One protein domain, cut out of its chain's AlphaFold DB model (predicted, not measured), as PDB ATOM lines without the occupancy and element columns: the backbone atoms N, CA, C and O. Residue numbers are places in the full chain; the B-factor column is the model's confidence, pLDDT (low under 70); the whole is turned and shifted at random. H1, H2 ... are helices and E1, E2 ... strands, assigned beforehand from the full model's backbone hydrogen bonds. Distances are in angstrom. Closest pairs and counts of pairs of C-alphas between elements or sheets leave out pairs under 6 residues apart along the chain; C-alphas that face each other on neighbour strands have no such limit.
ATOM      1  N   GLN A  57     143.916 138.226 117.251       91.38
ATOM      2  CA  GLN A  57     144.682 139.336 117.820       91.38
ATOM      3  C   GLN A  57     144.305 139.607 119.282       91.38
ATOM      4  O   GLN A  57     145.188 139.727 120.127       91.38
ATOM      5  N   THR A  58     143.013 139.658 119.613       92.12
ATOM      6  CA  THR A  58     142.568 139.898 120.994       92.12
ATOM      7  C   THR A  58     142.930 138.749 121.933       92.12
ATOM      8  O   THR A  58     143.282 139.011 123.079       92.12
ATOM      9  N   VAL A  59     142.939 137.493 121.468       93.69
ATOM     10  CA  VAL A  59     143.477 136.364 122.254       93.69
ATOM     11  C   VAL A  59     144.960 136.570 122.552       93.69
ATOM     12  O   VAL A  59     145.348 136.536 123.715       93.69
ATOM     13  N   TYR A  60     145.771 136.874 121.538       93.56
ATOM     14  CA  TYR A  60     147.206 137.106 121.724       93.56
ATOM     15  C   TYR A  60     147.496 138.261 122.698       93.56
ATOM     16  O   TYR A  60     148.361 138.161 123.569       93.56
ATOM     17  N   ALA A  61     146.735 139.354 122.604       94.25
ATOM     18  CA  ALA A  61     146.851 140.471 123.536       94.25
ATOM     19  C   ALA A  61     146.456 140.070 124.969       94.25
ATOM     20  O   ALA A  61     147.143 140.427 125.929       94.25
ATOM     21  N   ALA A  62     145.384 139.287 125.123       95.62
ATOM     22  CA  ALA A  62     144.965 138.771 126.422       95.62
ATOM     23  C   ALA A  62     146.045 137.867 127.046       95.62
ATOM     24  O   ALA A  62     146.359 138.032 128.228       95.62
ATOM     25  N   GLU A  63     146.651 136.969 126.264       95.38
ATOM     26  CA  GLU A  63     147.755 136.098 126.691       95.38
ATOM     27  C   GLU A  63     148.960 136.911 127.174       95.38
ATOM     28  O   GLU A  63     149.425 136.712 128.300       95.38
ATOM     29  N   ALA A  64     149.392 137.904 126.393       95.75
ATOM     30  CA  ALA A  64     150.484 138.796 126.776       95.75
ATOM     31  C   ALA A  64     150.193 139.557 128.083       95.75
ATOM     32  O   ALA A  64     151.086 139.751 128.917       95.75
ATOM     33  N   GLY A  65     148.935 139.946 128.314       95.75
ATOM     34  CA  GLY A  65     148.504 140.521 129.586       95.75
ATOM     35  C   GLY A  65     148.646 139.544 130.761       95.75
ATOM     36  O   GLY A  65     149.161 139.928 131.815       95.75
ATOM     37  N   ILE A  66     148.274 138.269 130.590       96.69
ATOM     38  CA  ILE A  66     148.458 137.235 131.627       96.69
ATOM     39  C   ILE A  66     149.944 137.033 131.931       96.69
ATOM     40  O   ILE A  66     150.322 136.994 133.104       96.69
ATOM     41  N   GLU A  67     150.794 136.935 130.909       95.44
ATOM     42  CA  GLU A  67     152.242 136.771 131.076       95.44
ATOM     43  C   GLU A  67     152.871 137.966 131.797       95.44
ATOM     44  O   GLU A  67     153.655 137.794 132.737       95.44
ATOM     45  N   THR A  68     152.465 139.179 131.422       96.00
ATOM     46  CA  THR A  68     152.912 140.417 132.066       96.00
ATOM     47  C   THR A  68     152.484 140.463 133.528       96.00
ATOM     48  O   THR A  68     153.290 140.780 134.406       96.00
ATOM     49  N   ALA A  69     151.236 140.099 133.824       95.81
ATOM     50  CA  ALA A  69     150.738 140.060 135.190       95.81
ATOM     51  C   ALA A  69     151.431 138.996 136.034       95.81
ATOM     52  O   ALA A  69     151.818 139.269 137.169       95.81
ATOM     53  N   LEU A  70     151.661 137.812 135.475       94.38
ATOM     54  CA  LEU A  70     152.402 136.753 136.144       94.38
ATOM     55  C   LEU A  70     153.852 137.167 136.421       94.38
ATOM     56  O   LEU A  70     154.365 136.907 137.510       94.38
ATOM     57  N   SER A  71     154.503 137.836 135.467       93.19
ATOM     58  CA  SER A  71     155.834 138.415 135.651       93.19
ATOM     59  C   SER A  71     155.828 139.448 136.781       93.19
ATOM     60  O   SER A  71     156.587 139.314 137.740       93.19
ATOM     61  N   SER A  72     154.889 140.399 136.757       92.88
ATOM     62  CA  SER A  72     154.725 141.407 137.809       92.88
ATOM     63  C   SER A  72     154.548 140.771 139.193       92.88
ATOM     64  O   SER A  72     155.292 141.097 140.118       92.88
ATOM     65  N   VAL A  73     153.659 139.779 139.318       92.12
ATOM     66  CA  VAL A  73     153.435 139.024 140.561       92.12
ATOM     67  C   VAL A  73     154.707 138.309 141.035       92.12
ATOM     68  O   VAL A  73     155.001 138.309 142.230       92.12
ATOM     69  N   ARG A  74     155.494 137.721 140.125       89.06
ATOM     70  CA  ARG A  74     156.763 137.043 140.457       89.06
ATOM     71  C   ARG A  74     157.876 138.017 140.851       89.06
ATOM     72  O   ARG A  74     158.721 137.668 141.671       89.06
ATOM     73  N   THR A  75     157.867 139.227 140.298       89.38
ATOM     74  CA  THR A  75     158.840 140.294 140.596       89.38
ATOM     75  C   THR A  75     158.470 141.158 141.802       89.38
ATOM     76  O   THR A  75     159.246 142.040 142.168       89.38
ATOM     77  N   ALA A  76     157.325 140.910 142.447       88.06
ATOM     78  CA  ALA A  76     156.883 141.616 143.648       88.06
ATOM     79  C   ALA A  76     157.742 141.233 144.868       88.06
ATOM     80  O   ALA A  76     157.286 140.555 145.783       88.06
ATOM     81  N   LEU A  77     159.011 141.644 144.856       84.56
ATOM     82  CA  LEU A  77     160.031 141.353 145.858       84.56
ATOM     83  C   LEU A  77     160.119 142.483 146.892       84.56
ATOM     84  O   LEU A  77     160.166 143.668 146.553       84.56
ATOM     85  N   GLY A  78     160.155 142.118 148.163       81.06
ATOM     86  CA  GLY A  78     160.390 142.977 149.314       81.06
ATOM     87  C   GLY A  78     161.858 143.324 149.526       81.06
ATOM     88  O   GLY A  78     162.726 143.041 148.704       81.06
ATOM     89  N   SER A  79     162.125 143.987 150.648       81.81
ATOM     90  CA  SER A  79     163.493 144.282 151.078       81.81
ATOM     91  C   SER A  79     164.210 142.992 151.503       81.81
ATOM     92  O   SER A  79     163.550 142.110 152.062       81.81
ATOM     93  N   PRO A  80     165.537 142.884 151.298       82.00
ATOM     94  CA  PRO A  80     166.325 141.812 151.891       82.00
ATOM     95  C   PRO A  80     166.162 141.794 153.414       82.00
ATOM     96  O   PRO A  80     166.077 142.855 154.043       82.00
ATOM     97  N   ASP A  81     166.126 140.600 154.000       79.81
ATOM     98  CA  ASP A  81     166.227 140.421 155.445       79.81
ATOM     99  C   ASP A  81     167.667 140.647 155.947       79.81
ATOM    100  O   ASP A  81     168.594 140.932 155.186       79.81
ATOM    101  N   TYR A  82     167.867 140.519 157.261       79.00
ATOM    102  CA  TYR A  82     169.176 140.663 157.909       79.00
ATOM    103  C   TYR A  82     170.192 139.576 157.507       79.00
ATOM    104  O   TYR A  82     171.377 139.724 157.798       79.00
ATOM    105  N   VAL A  83     169.753 138.510 156.829       84.69
ATOM    106  CA  VAL A  83     170.589 137.436 156.266       84.69
ATOM    107  C   VAL A  83     170.790 137.631 154.748       84.69
ATOM    108  O   VAL A  83     171.467 136.836 154.099       84.69
ATOM    109  N   GLY A  84     170.240 138.702 154.165       79.75
ATOM    110  CA  GLY A  84     170.309 139.012 152.737       79.75
ATOM    111  C   GLY A  84     169.309 138.243 151.865       79.75
ATOM    112  O   GLY A  84     169.374 138.347 150.640       79.75
ATOM    113  N   ALA A  85     168.379 137.486 152.449       76.38
ATOM    114  CA  ALA A  85     167.344 136.779 151.710       76.38
ATOM    115  C   ALA A  85     166.213 137.733 151.303       76.38
ATOM    116  O   ALA A  85     165.704 138.512 152.108       76.38
ATOM    117  N   VAL A  86     165.802 137.662 150.035       78.44
ATOM    118  CA  VAL A  86     164.737 138.500 149.474       78.44
ATOM    119  C   VAL A  86     163.451 137.691 149.373       78.44
ATOM    120  O   VAL A  86     163.368 136.707 148.635       78.44
ATOM    121  N   TYR A  87     162.434 138.131 150.106       76.75
ATOM    122  CA  TYR A  87     161.087 137.572 150.052       76.75
ATOM    123  C   TYR A  87     160.214 138.393 149.110       76.75
ATOM    124  O   TYR A  87     160.509 139.540 148.818       76.75
ATOM    125  N   GLY A  88     159.133 137.806 148.630       82.50
ATOM    126  CA  GLY A  88     158.009 138.517 148.040       82.50
ATOM    127  C   GLY A  88     157.292 139.422 149.048       82.50
ATOM    128  O   GLY A  88     157.174 139.101 150.231       82.50
ATOM    129  N   ASP A  89     156.796 140.554 148.562       86.44
ATOM    130  CA  ASP A  89     156.084 141.568 149.337       86.44
ATOM    131  C   ASP A  89     154.640 141.697 148.848       86.44
ATOM    132  O   ASP A  89     154.382 142.094 147.708       86.44
ATOM    133  N   VAL A  90     153.692 141.389 149.738       89.50
ATOM    134  CA  VAL A  90     152.247 141.471 149.467       89.50
ATOM    135  C   VAL A  90     151.810 142.879 149.070       89.50
ATOM    136  O   VAL A  90     150.838 143.036 148.335       89.50
ATOM    137  N   ARG A  91     152.555 143.907 149.496       90.19
ATOM    138  CA  ARG A  91     152.243 145.311 149.213       90.19
ATOM    139  C   ARG A  91     152.629 145.744 147.805       90.19
ATOM    140  O   ARG A  91     152.183 146.787 147.340       90.19
ATOM    141  N   LYS A  92     153.453 144.952 147.121       90.75
ATOM    142  CA  LYS A  92     153.877 145.206 145.737       90.75
ATOM    143  C   LYS A  92     153.085 144.393 144.719       90.75
ATOM    144  O   LYS A  92     153.376 144.456 143.528       90.75
ATOM    145  N   LEU A  93     152.101 143.622 145.176       93.19
ATOM    146  CA  LEU A  93     151.244 142.842 144.298       93.19
ATOM    147  C   LEU A  93     150.359 143.769 143.442       93.19
ATOM    148  O   LEU A  93     149.707 144.662 143.986       93.19
ATOM    149  N   PRO A  94     150.305 143.574 142.113       95.56
ATOM    150  CA  PRO A  94     149.462 144.383 141.239       95.56
ATOM    151  C   PRO A  94     147.983 144.033 141.435       95.56
ATOM    152  O   PRO A  94     147.633 142.859 141.518       95.56
ATOM    153  N   CYS A  95     147.103 145.031 141.463       96.19
ATOM    154  CA  CYS A  95     145.649 144.805 141.447       96.19
ATOM    155  C   CYS A  95     145.091 144.866 140.022       96.19
ATOM    156  O   CYS A  95     144.238 144.067 139.641       96.19
ATOM    157  N   THR A  96     145.605 145.804 139.231       96.25
ATOM    158  CA  THR A  96     145.292 145.983 137.816       96.25
ATOM    159  C   THR A  96     146.570 146.307 137.053       96.25
ATOM    160  O   THR A  96     147.502 146.895 137.607       96.25
ATOM    161  N   LEU A  97     146.627 145.894 135.793       95.31
ATOM    162  CA  LEU A  97     147.712 146.200 134.864       95.31
ATOM    163  C   LEU A  97     147.100 146.500 133.502       95.31
ATOM    164  O   LEU A  97     146.080 145.928 133.139       95.31
ATOM    165  N   GLN A  98     147.740 147.367 132.741       95.69
ATOM    166  CA  GLN A  98     147.348 147.664 131.371       95.69
ATOM    167  C   GLN A  98     148.601 147.925 130.547       95.69
ATOM    168  O   GLN A  98     149.627 148.339 131.094       95.69
ATOM    169  N   GLY A  99     148.521 147.683 129.250       94.44
ATOM    170  CA  GLY A  99     149.622 147.940 128.334       94.44
ATOM    171  C   GLY A  99     149.237 147.637 126.899       94.44
ATOM    172  O   GLY A  99     148.081 147.326 126.610       94.44
ATOM    173  N   SER A 100     150.218 147.742 126.009       93.75
ATOM    174  CA  SER A 100     150.065 147.385 124.607       93.75
ATOM    175  C   SER A 100     151.189 146.468 124.135       93.75
ATOM    176  O   SER A 100     152.286 146.440 124.697       93.75
ATOM    177  N   VAL A 101     150.893 145.684 123.102       92.31
ATOM    178  CA  VAL A 101     151.837 144.805 122.418       92.31
ATOM    179  C   VAL A 101     151.905 145.227 120.960       92.31
ATOM    180  O   VAL A 101     150.886 145.291 120.269       92.31
ATOM    181  N   ALA A 102     153.114 145.511 120.486       89.69
ATOM    182  CA  ALA A 102     153.339 145.860 119.094       89.69
ATOM    183  C   ALA A 102     153.128 144.641 118.189       89.69
ATOM    184  O   ALA A 102     153.646 143.551 118.445       89.69
ATOM    185  N   THR A 103     152.403 144.840 117.093       84.88
ATOM    186  CA  THR A 103     152.208 143.844 116.038       84.88
ATOM    187  C   THR A 103     152.446 144.477 114.668       84.88
ATOM    188  O   THR A 103     152.379 145.701 114.529       84.88
ATOM    189  N   PRO A 104     152.668 143.675 113.611       80.31
ATOM    190  CA  PRO A 104     152.822 144.204 112.256       80.31
ATOM    191  C   PRO A 104     151.628 145.040 111.755       80.31
ATOM    192  O   PRO A 104     151.784 145.811 110.815       80.31
ATOM    193  N   GLY A 105     150.443 144.883 112.359       77.19
ATOM    194  CA  GLY A 105     149.216 145.605 112.003       77.19
ATOM    195  C   GLY A 105     148.861 146.777 112.925       77.19
ATOM    196  O   GLY A 105     147.773 147.324 112.780       77.19
ATOM    197  N   GLY A 106     149.734 147.142 113.871       84.56
ATOM    198  CA  GLY A 106     149.487 148.172 114.886       84.56
ATOM    199  C   GLY A 106     149.710 147.666 116.312       84.56
ATOM    200  O   GLY A 106     150.267 146.589 116.524       84.56
ATOM    201  N   GLU A 107     149.276 148.436 117.304       88.75
ATOM    202  CA  GLU A 107     149.343 148.035 118.712       88.75
ATOM    203  C   GLU A 107     148.047 147.364 119.164       88.75
ATOM    204  O   GLU A 107     146.956 147.843 118.867       88.75
ATOM    205  N   LEU A 108     148.170 146.265 119.905       91.50
ATOM    206  CA  LEU A 108     147.051 145.614 120.583       91.50
ATOM    207  C   LEU A 108     147.090 145.969 122.065       91.50
ATOM    208  O   LEU A 108     148.142 145.850 122.685       91.50
ATOM    209  N   GLY A 109     145.967 146.395 122.629       93.00
ATOM    210  CA  GLY A 109     145.854 146.721 124.048       93.00
ATOM    211  C   GLY A 109     145.510 145.495 124.885       93.00
ATOM    212  O   GLY A 109     144.861 144.563 124.414       93.00
ATOM    213  N   TYR A 110     145.904 145.498 126.152       95.25
ATOM    214  CA  TYR A 110     145.394 144.548 127.132       95.25
ATOM    215  C   TYR A 110     145.082 145.240 128.454       95.25
ATOM    216  O   TYR A 110     145.771 146.174 128.875       95.25
ATOM    217  N   GLN A 111     144.060 144.732 129.137       96.44
ATOM    218  CA  GLN A 111     143.674 145.136 130.483       96.44
ATOM    219  C   GLN A 111     143.591 143.905 131.378       96.44
ATOM    220  O   GLN A 111     142.850 142.965 131.100       96.44
ATOM    221  N   VAL A 112     144.335 143.914 132.477       97.62
ATOM    222  CA  VAL A 112     144.415 142.806 133.424       97.62
ATOM    223  C   VAL A 112     143.876 143.230 134.775       97.62
ATOM    224  O   VAL A 112     144.239 144.273 135.313       97.62
ATOM    225  N   THR A 113     143.063 142.366 135.364       97.31
ATOM    226  CA  THR A 113     142.630 142.445 136.756       97.31
ATOM    227  C   THR A 113     143.132 141.219 137.502       97.31
ATOM    228  O   THR A 113     142.927 140.087 137.062       97.31
ATOM    229  N   VAL A 114     143.764 141.429 138.654       97.25
ATOM    230  CA  VAL A 114     144.245 140.352 139.520       97.25
ATOM    231  C   VAL A 114     143.440 140.348 140.810       97.25
ATOM    232  O   VAL A 114     143.416 141.322 141.562       97.25
ATOM    233  N   ARG A 115     142.767 139.228 141.074       97.31
ATOM    234  CA  ARG A 115     142.010 138.995 142.305       97.31
ATOM    235  C   ARG A 115     142.736 137.970 143.161       97.31
ATOM    236  O   ARG A 115     143.141 136.922 142.673       97.31
ATOM    237  N   TYR A 116     142.884 138.261 144.443       97.12
ATOM    238  CA  TYR A 116     143.677 137.451 145.362       97.12
ATOM    239  C   TYR A 116     142.784 136.664 146.320       97.12
ATOM    240  O   TYR A 116     141.768 137.187 146.773       97.12
ATOM    241  N   TYR A 117     143.166 135.429 146.654       96.69
ATOM    242  CA  TYR A 117     142.370 134.524 147.488       96.69
ATOM    243  C   TYR A 117     143.243 133.721 148.460       96.69
ATOM    244  O   TYR A 117     144.416 133.441 148.190       96.69
ATOM    245  N   ARG A 118     142.656 133.324 149.596       95.31
ATOM    246  CA  ARG A 118     143.221 132.290 150.488       95.31
ATOM    247  C   ARG A 118     142.768 130.887 150.082       95.31
ATOM    248  O   ARG A 118     143.549 129.952 150.178       95.31
ATOM    249  N   ASP A 119     141.548 130.768 149.578       95.44
ATOM    250  CA  ASP A 119     140.983 129.509 149.098       95.44
ATOM    251  C   ASP A 119     141.168 129.374 147.582       95.44
ATOM    252  O   ASP A 119     141.306 130.375 146.878       95.44
ATOM    253  N   ASN A 120     141.168 128.142 147.069       95.44
ATOM    254  CA  ASN A 120     141.310 127.892 145.636       95.44
ATOM    255  C   ASN A 120     140.090 128.447 144.864       95.44
ATOM    256  O   ASN A 120     138.977 127.963 145.087       95.44
ATOM    257  N   PRO A 121     140.274 129.409 143.937       96.88
ATOM    258  CA  PRO A 121     139.175 129.987 143.164       96.88
ATOM    259  C   PRO A 121     138.715 129.108 141.985       96.88
ATOM    260  O   PRO A 121     137.767 129.472 141.291       96.88
ATOM    261  N   ALA A 122     139.373 127.975 141.714       95.50
ATOM    262  CA  ALA A 122     139.041 127.115 140.579       95.50
ATOM    263  C   ALA A 122     137.608 126.565 140.668       95.50
ATOM    264  O   ALA A 122     137.217 125.995 141.686       95.50
ATOM    265  N   GLY A 123     136.841 126.722 139.585       94.69
ATOM    266  CA  GLY A 123     135.463 126.229 139.480       94.69
ATOM    267  C   GLY A 123     134.432 126.995 140.317       94.69
ATOM    268  O   GLY A 123     133.286 126.564 140.397       94.69
ATOM    269  N   GLN A 124     134.814 128.111 140.942       96.50
ATOM    270  CA  GLN A 124     133.915 128.900 141.783       96.50
ATOM    271  C   GLN A 124     133.044 129.854 140.957       96.50
ATOM    272  O   GLN A 124     133.445 130.328 139.893       96.50
ATOM    273  N   SER A 125     131.852 130.172 141.469       96.38
ATOM    274  CA  SER A 125     130.955 131.149 140.845       96.38
ATOM    275  C   SER A 125     131.487 132.579 140.980       96.38
ATOM    276  O   SER A 125     132.190 132.916 141.931       96.38
ATOM    277  N   GLU A 126     131.070 133.476 140.086       95.06
ATOM    278  CA  GLU A 126     131.464 134.891 140.147       95.06
ATOM    279  C   GLU A 126     130.980 135.584 141.440       95.06
ATOM    280  O   GLU A 126     131.654 136.466 141.974       95.06
ATOM    281  N   SER A 127     129.857 135.139 142.016       97.19
ATOM    282  CA  SER A 127     129.397 135.596 143.334       97.19
ATOM    283  C   SER A 127     130.358 135.191 144.456       97.19
ATOM    284  O   SER A 127     130.695 136.021 145.304       97.19
ATOM    285  N   TRP A 128     130.863 133.955 144.436       96.75
ATOM    286  CA  TRP A 128     131.876 133.486 145.382       96.75
ATOM    287  C   TRP A 128     133.192 134.243 145.188       96.75
ATOM    288  O   TRP A 128     133.768 134.739 146.158       96.75
ATOM    289  N   LEU A 129     133.626 134.415 143.934       96.56
ATOM    290  CA  LEU A 129     134.848 135.143 143.592       96.56
ATOM    291  C   LEU A 129     134.795 136.592 144.087       96.56
ATOM    292  O   LEU A 129     135.808 137.112 144.554       96.56
ATOM    293  N   ASN A 130     133.634 137.242 144.041       96.56
ATOM    294  CA  ASN A 130     133.475 138.598 144.562       96.56
ATOM    295  C   ASN A 130     133.377 138.668 146.086       96.56
ATOM    296  O   ASN A 130     133.894 139.620 146.665       96.56
ATOM    297  N   ALA A 131     132.770 137.672 146.732       96.81
ATOM    298  CA  ALA A 131     132.633 137.632 148.186       96.81
ATOM    299  C   ALA A 131     133.929 137.229 148.911       96.81
ATOM    300  O   ALA A 131     134.162 137.654 150.040       96.81
ATOM    301  N   LYS A 132     134.767 136.390 148.286       96.38
ATOM    302  CA  LYS A 132     135.964 135.796 148.909       96.38
ATOM    303  C   LYS A 132     137.283 136.435 148.487       96.38
ATOM    304  O   LYS A 132     138.328 136.042 149.010       96.38
ATOM    305  N   LYS A 133     137.259 137.405 147.567       96.19
ATOM    306  CA  LYS A 133     138.473 138.130 147.174       96.19
ATOM    307  C   LYS A 133     139.037 138.908 148.359       96.19
ATOM    308  O   LYS A 133     138.309 139.539 149.122       96.19
ATOM    309  N   LEU A 134     140.355 138.892 148.479       95.94
ATOM    310  CA  LEU A 134     141.081 139.767 149.383       95.94
ATOM    311  C   LEU A 134     141.049 141.198 148.842       95.94
ATOM    312  O   LEU A 134     141.063 141.421 147.628       95.94
ATOM    313  N   ALA A 135     141.033 142.171 149.751       95.88
ATOM    314  CA  ALA A 135     141.182 143.568 149.380       95.88
ATOM    315  C   ALA A 135     142.560 143.788 148.740       95.88
ATOM    316  O   ALA A 135     143.585 143.396 149.303       95.88
ATOM    317  N   CYS A 136     142.561 144.422 147.570       95.12
ATOM    318  CA  CYS A 136     143.759 144.841 146.859       95.12
ATOM    319  C   CYS A 136     143.635 146.331 146.548       95.12
ATOM    320  O   CYS A 136     142.636 146.752 145.964       95.12
ATOM    321  N   VAL A 137     144.632 147.119 146.948       95.06
ATOM    322  CA  VAL A 137     144.682 148.563 146.703       95.06
ATOM    323  C   VAL A 137     145.772 148.856 145.669       95.06
ATOM    324  O   VAL A 137     146.922 148.468 145.890       95.06
ATOM    325  N   PRO A 138     145.466 149.546 144.554       90.75
ATOM    326  CA  PRO A 138     146.472 149.912 143.561       90.75
ATOM    327  C   PRO A 138     147.691 150.598 144.195       90.75
ATOM    328  O   PRO A 138     147.554 151.520 144.996       90.75
ATOM    329  N   GLY A 139     148.890 150.106 143.877       86.88
ATOM    330  CA  GLY A 139     150.162 150.599 144.424       86.88
ATOM    331  C   GLY A 139     150.495 150.156 145.857       86.88
ATOM    332  O   GLY A 139     151.634 150.327 146.277       86.88
ATOM    333  N   SER A 140     149.540 149.580 146.595       88.94
ATOM    334  CA  SER A 140     149.736 149.089 147.973       88.94
ATOM    335  C   SER A 140     149.430 147.597 148.154       88.94
ATOM    336  O   SER A 140     149.565 147.087 149.265       88.94
ATOM    337  N   GLY A 141     149.024 146.900 147.089       91.81
ATOM    338  CA  GLY A 141     148.816 145.455 147.058       91.81
ATOM    339  C   GLY A 141     147.764 144.966 148.052       91.81
ATOM    340  O   GLY A 141     146.727 145.607 148.239       91.81
ATOM    341  N   THR A 142     148.011 143.808 148.668       92.81
ATOM    342  CA  THR A 142     147.095 143.183 149.633       92.81
ATOM    343  C   THR A 142     147.580 143.341 151.073       92.81
ATOM    344  O   THR A 142     148.775 143.426 151.355       92.81
ATOM    345  N   THR A 143     146.640 143.351 152.022       88.31
ATOM    346  CA  THR A 143     146.946 143.390 153.466       88.31
ATOM    347  C   THR A 143     147.171 142.005 154.065       88.31
ATOM    348  O   THR A 143     147.901 141.858 155.043       88.31
ATOM    349  N   LEU A 144     146.543 140.986 153.477       89.19
ATOM    350  CA  LEU A 144     146.665 139.588 153.868       89.19
ATOM    351  C   LEU A 144     147.463 138.818 152.823       89.19
ATOM    352  O   LEU A 144     147.415 139.142 151.635       89.19
ATOM    353  N   GLN A 145     148.149 137.773 153.280       89.62
ATOM    354  CA  GLN A 145     148.909 136.858 152.442       89.62
ATOM    355  C   GLN A 145     147.981 136.023 151.538       89.62
ATOM    356  O   GLN A 145     147.239 135.186 152.062       89.62
ATOM    357  N   PRO A 146     148.019 136.182 150.201       93.69
ATOM    358  CA  PRO A 146     147.283 135.297 149.306       93.69
ATOM    359  C   PRO A 146     147.968 133.940 149.128       93.69
ATOM    360  O   PRO A 146     149.195 133.839 149.132       93.69
ATOM    361  N   LEU A 147     147.163 132.901 148.908       93.75
ATOM    362  CA  LEU A 147     147.617 131.578 148.457       93.75
ATOM    363  C   LEU A 147     147.345 131.367 146.964       93.75
ATOM    364  O   LEU A 147     148.067 130.621 146.300       93.75
ATOM    365  N   PHE A 148     146.369 132.090 146.415       95.69
ATOM    366  CA  PHE A 148     146.007 132.050 145.005       95.69
ATOM    367  C   PHE A 148     145.834 133.463 144.438       95.69
ATOM    368  O   PHE A 148     145.386 134.380 145.130       95.69
ATOM    369  N   ALA A 149     146.155 133.619 143.158       96.62
ATOM    370  CA  ALA A 149     145.795 134.766 142.339       96.62
ATOM    371  C   ALA A 149     144.966 134.278 141.147       96.62
ATOM    372  O   ALA A 149     145.386 133.392 140.408       96.62
ATOM    373  N   TYR A 150     143.785 134.854 140.974       97.38
ATOM    374  CA  TYR A 150     142.949 134.715 139.793       97.38
ATOM    375  C   TYR A 150     143.225 135.916 138.891       97.38
ATOM    376  O   TYR A 150     142.862 137.048 139.220       97.38
ATOM    377  N   ILE A 151     143.914 135.675 137.784       97.50
ATOM    378  CA  ILE A 151     144.316 136.688 136.815       97.50
ATOM    379  C   ILE A 151     143.298 136.648 135.682       97.50
ATOM    380  O   ILE A 151     143.115 135.598 135.072       97.50
ATOM    381  N   THR A 152     142.653 137.773 135.397       97.31
ATOM    382  CA  THR A 152     141.762 137.946 134.246       97.31
ATOM    383  C   THR A 152     142.371 138.983 133.322       97.31
ATOM    384  O   THR A 152     142.630 140.093 133.774       97.31
ATOM    385  N   SER A 153     142.568 138.652 132.052       97.56
ATOM    386  CA  SER A 153     143.100 139.558 131.035       97.56
ATOM    387  C   SER A 153     142.114 139.681 129.884       97.56
ATOM    388  O   SER A 153     141.664 138.669 129.347       97.56
ATOM    389  N   THR A 154     141.779 140.908 129.511       96.38
ATOM    390  CA  THR A 154     140.960 141.233 128.345       96.38
ATOM    391  C   THR A 154     141.859 141.854 127.290       96.38
ATOM    392  O   THR A 154     142.542 142.841 127.564       96.38
ATOM    393  N   GLY A 155     141.874 141.257 126.103       93.44
ATOM    394  CA  GLY A 155     142.617 141.764 124.960       93.44
ATOM    395  C   GLY A 155     141.738 142.624 124.064       93.44
ATOM    396  O   GLY A 155     140.605 142.260 123.737       93.44
ATOM    397  N   GLU A 156     142.292 143.748 123.638       90.00
ATOM    398  CA  GLU A 156     141.648 144.747 122.801       90.00
ATOM    399  C   GLU A 156     142.468 144.946 121.527       90.00
ATOM    400  O   GLU A 156     143.696 145.037 121.549       90.00
ATOM    401  N   ALA A 157     141.781 145.013 120.393       85.38
ATOM    402  CA  ALA A 157     142.390 145.304 119.105       85.38
ATOM    403  C   ALA A 157     141.861 146.651 118.595       85.38
ATOM    404  O   ALA A 157     140.688 146.959 118.843       85.38
ATOM    405  N   PRO A 158     142.679 147.435 117.867       75.94
ATOM    406  CA  PRO A 158     142.243 148.675 117.246       75.94
ATOM    407  C   PRO A 158     140.960 148.476 116.440       75.94
ATOM    408  O   PRO A 158     140.753 147.439 115.800       75.94
ATOM    409  N   THR A 159     140.094 149.482 116.462       69.25
ATOM    410  CA  THR A 159     138.876 149.492 115.659       69.25
ATOM    411  C   THR A 159     139.218 149.553 114.172       69.25
ATOM    412  O   THR A 159     139.994 150.393 113.720       69.25
ATOM    413  N   GLY A 160     138.631 148.638 113.401       66.25
ATOM    414  CA  GLY A 160     138.639 148.696 111.942       66.25
ATOM    415  C   GLY A 160     137.418 149.452 111.415       66.25
ATOM    416  O   GLY A 160     136.498 149.771 112.159       66.25
ATOM    417  N   SER A 161     137.362 149.685 110.103       58.47
ATOM    418  CA  SER A 161     136.217 150.338 109.442       58.47
ATOM    419  C   SER A 161     134.936 149.490 109.401       58.47
ATOM    420  O   SER A 161     133.877 150.005 109.057       58.47
ATOM    421  N   THR A 162     135.027 148.194 109.714       67.56
ATOM    422  CA  THR A 162     133.950 147.198 109.542       67.56
ATOM    423  C   THR A 162     133.518 146.501 110.831       67.56
ATOM    424  O   THR A 162     132.455 145.892 110.844       67.56
ATOM    425  N   LEU A 163     134.312 146.589 111.903       74.00
ATOM    426  CA  LEU A 163     134.034 145.968 113.201       74.00
ATOM    427  C   LEU A 163     134.150 147.029 114.297       74.00
ATOM    428  O   LEU A 163     135.149 147.751 114.357       74.00
ATOM    429  N   GLY A 164     133.139 147.102 115.159       73.88
ATOM    430  CA  GLY A 164     133.090 147.996 116.309       73.88
ATOM    431  C   GLY A 164     134.150 147.661 117.357       73.88
ATOM    432  O   GLY A 164     134.864 146.661 117.257       73.88
ATOM    433  N   GLN A 165     134.277 148.512 118.374       72.88
ATOM    434  CA  GLN A 165     135.305 148.381 119.413       72.88
ATOM    435  C   GLN A 165     135.154 147.082 120.214       72.88
ATOM    436  O   GLN A 165     136.133 146.351 120.363       72.88
ATOM    437  N   ASP A 166     133.920 146.738 120.575       79.25
ATOM    438  CA  ASP A 166     133.596 145.569 121.401       79.25
ATOM    439  C   ASP A 166     133.504 144.253 120.608       79.25
ATOM    440  O   ASP A 166     133.454 143.164 121.186       79.25
ATOM    441  N   ASP A 167     133.532 144.321 119.274       79.50
ATOM    442  CA  ASP A 167     133.468 143.126 118.436       79.50
ATOM    443  C   ASP A 167     134.729 142.277 118.610       79.50
ATOM    444  O   ASP A 167     135.849 142.783 118.556       79.50
ATOM    445  N   ALA A 168     134.561 140.966 118.771       83.62
ATOM    446  CA  ALA A 168     135.663 140.014 118.930       83.62
ATOM    447  C   ALA A 168     136.634 140.328 120.092       83.62
ATOM    448  O   ALA A 168     137.774 139.856 120.067       83.62
ATOM    449  N   VAL A 169     136.206 141.076 121.117       88.50
ATOM    450  CA  VAL A 169     136.951 141.203 122.380       88.50
ATOM    451  C   VAL A 169     136.966 139.850 123.086       88.50
ATOM    452  O   VAL A 169     135.953 139.148 123.159       88.50
ATOM    453  N   ARG A 170     138.141 139.452 123.577       92.38
ATOM    454  CA  ARG A 170     138.343 138.157 124.232       92.38
ATOM    455  C   ARG A 170     138.941 138.362 125.609       92.38
ATOM    456  O   ARG A 170     139.878 139.137 125.785       92.38
ATOM    457  N   THR A 171     138.396 137.628 126.569       94.44
ATOM    458  CA  THR A 171     138.860 137.616 127.951       94.44
ATOM    459  C   THR A 171     139.327 136.215 128.298       94.44
ATOM    460  O   THR A 171     138.623 135.237 128.051       94.44
ATOM    461  N   MET A 172     140.511 136.126 128.886       94.94
ATOM    462  CA  MET A 172     141.108 134.890 129.368       94.94
ATOM    463  C   MET A 172     141.335 134.992 130.868       94.94
ATOM    464  O   MET A 172     141.607 136.070 131.398       94.94
ATOM    465  N   SER A 173     141.237 133.863 131.560       95.50
ATOM    466  CA  SER A 173     141.567 133.785 132.976       95.50
ATOM    467  C   SER A 173     142.545 132.658 133.265       95.50
ATOM    468  O   SER A 173     142.576 131.632 132.589       95.50
ATOM    469  N   SER A 174     143.369 132.867 134.285       96.25
ATOM    470  CA  SER A 174     144.339 131.895 134.772       96.25
ATOM    471  C   SER A 174     144.425 131.958 136.291       96.25
ATOM    472  O   SER A 174     144.215 133.006 136.905       96.25
ATOM    473  N   ILE A 175     144.731 130.818 136.907       96.56
ATOM    474  CA  ILE A 175     144.887 130.697 138.353       96.56
ATOM    475  C   ILE A 175     146.348 130.404 138.648       96.56
ATOM    476  O   ILE A 175     146.894 129.377 138.249       96.56
ATOM    477  N   TYR A 176     146.968 131.297 139.404       94.69
ATOM    478  CA  TYR A 176     148.312 131.129 139.918       94.69
ATOM    479  C   TYR A 176     148.260 130.748 141.394       94.69
ATOM    480  O   TYR A 176     147.608 131.418 142.194       94.69
ATOM    481  N   ARG A 177     148.966 129.681 141.773       94.19
ATOM    482  CA  ARG A 177     149.146 129.293 143.176       94.19
ATOM    483  C   ARG A 177     150.497 129.791 143.669       94.19
ATOM    484  O   ARG A 177     151.532 129.432 143.110       94.19
ATOM    485  N   PHE A 178     150.487 130.564 144.747       88.81
ATOM    486  CA  PHE A 178     151.708 130.981 145.419       88.81
ATOM    487  C   PHE A 178     152.343 129.790 146.136       88.81
ATOM    488  O   PHE A 178     151.667 129.020 146.816       88.81
TER     489      PHE A 178
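This is residues 57 to 178 of the 263 residues of an uncharacterized protein of Streptomyces sp. SID12501 (UniProt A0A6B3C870). A sheet of four strands, E3 to E6, twisted, curls round one long helix, H1, which packs on one face of it. The small hairpin of E1 and E2, just past the last residue of H1, makes one end of the long axis, and the loop of residues 157 to 169 makes the other; the short helix H2 only grazes the sheet, and residues 123 to 128 stick out. The printed part has 122 residues with two named helices and six named strands, in the order H1 E1 E2 E3 E4 H2 E5 E6, a mixed class of helices and strands; the larger sheet runs E3, E4, E5, E6 and the smaller E1, E2, both antiparallel. It is only just compact, close to loose, with a radius of gyration of the C-alphas of 16.3 A, and elongated, with spans of 58 by 35 by 20 A.

H1, residues 57 to 75, is on the sheet of E3, residues 96 to 103, E4, residues 106 to 117, E5, residues 148 to 156, and E6, residues 170 to 177. This makes two layers, a helix on one face of a sheet. The closest C-alphas of H1 and E5 are those of Ala 62 and Gly 155, 4.1 A apart; for H1 and E4 they are those of Ala 61 and Tyr 110, 5.6 A. The edge strands are E3 and E6. E3 and E4 form a hairpin, with N 101 and O 108 2.8 A apart, within hydrogen-bond range. E4 and E5 are antiparallel at 158 degrees, with N 113 and O 152 at 2.8 A. E5 and E6 form a hairpin, with N 151 and O 174 at 2.8 A. E1, residues 77 to 80, and E2, residues 86 to 88, form a hairpin with N 78 and O 87 at 2.7 A; E1 and E3 are apart. H2, residues 126 to 132, only grazes the larger sheet with residues 129 to 132; the closest C-alphas of H2 and E4 are those of Lys 132 and Tyr 117, 6.7 A apart. In H1 and H2 every O i to N i+4 pair is within hydrogen-bond range.

H1 begins at C-alpha 57, (144.682, 139.336, 117.820), and is 26.8 A long. E3 measures 22.9 A, and E4, the longest strand, 36.1 A, ending at C-alpha 117, (142.370, 134.524, 147.488). E5 measures 25.9 A, and E6 23.5 A, ending at C-alpha 177, (149.146, 129.293, 143.176). The shorter elements are E1 at 8.7 A, E2 at 6.9 A and H2 at 9.9 A.

The two C-alphas farthest apart, those of Tyr 82 and Thr 162, are 60.2 A apart. The printed part has no cut. The long links are H2 to E5, in which residues 136 to 137 pair with 141 to 142, antiparallel, and E5 to E6. Mean pLDDT of the printed part is 90.3; residues 159 to 162 are under 70.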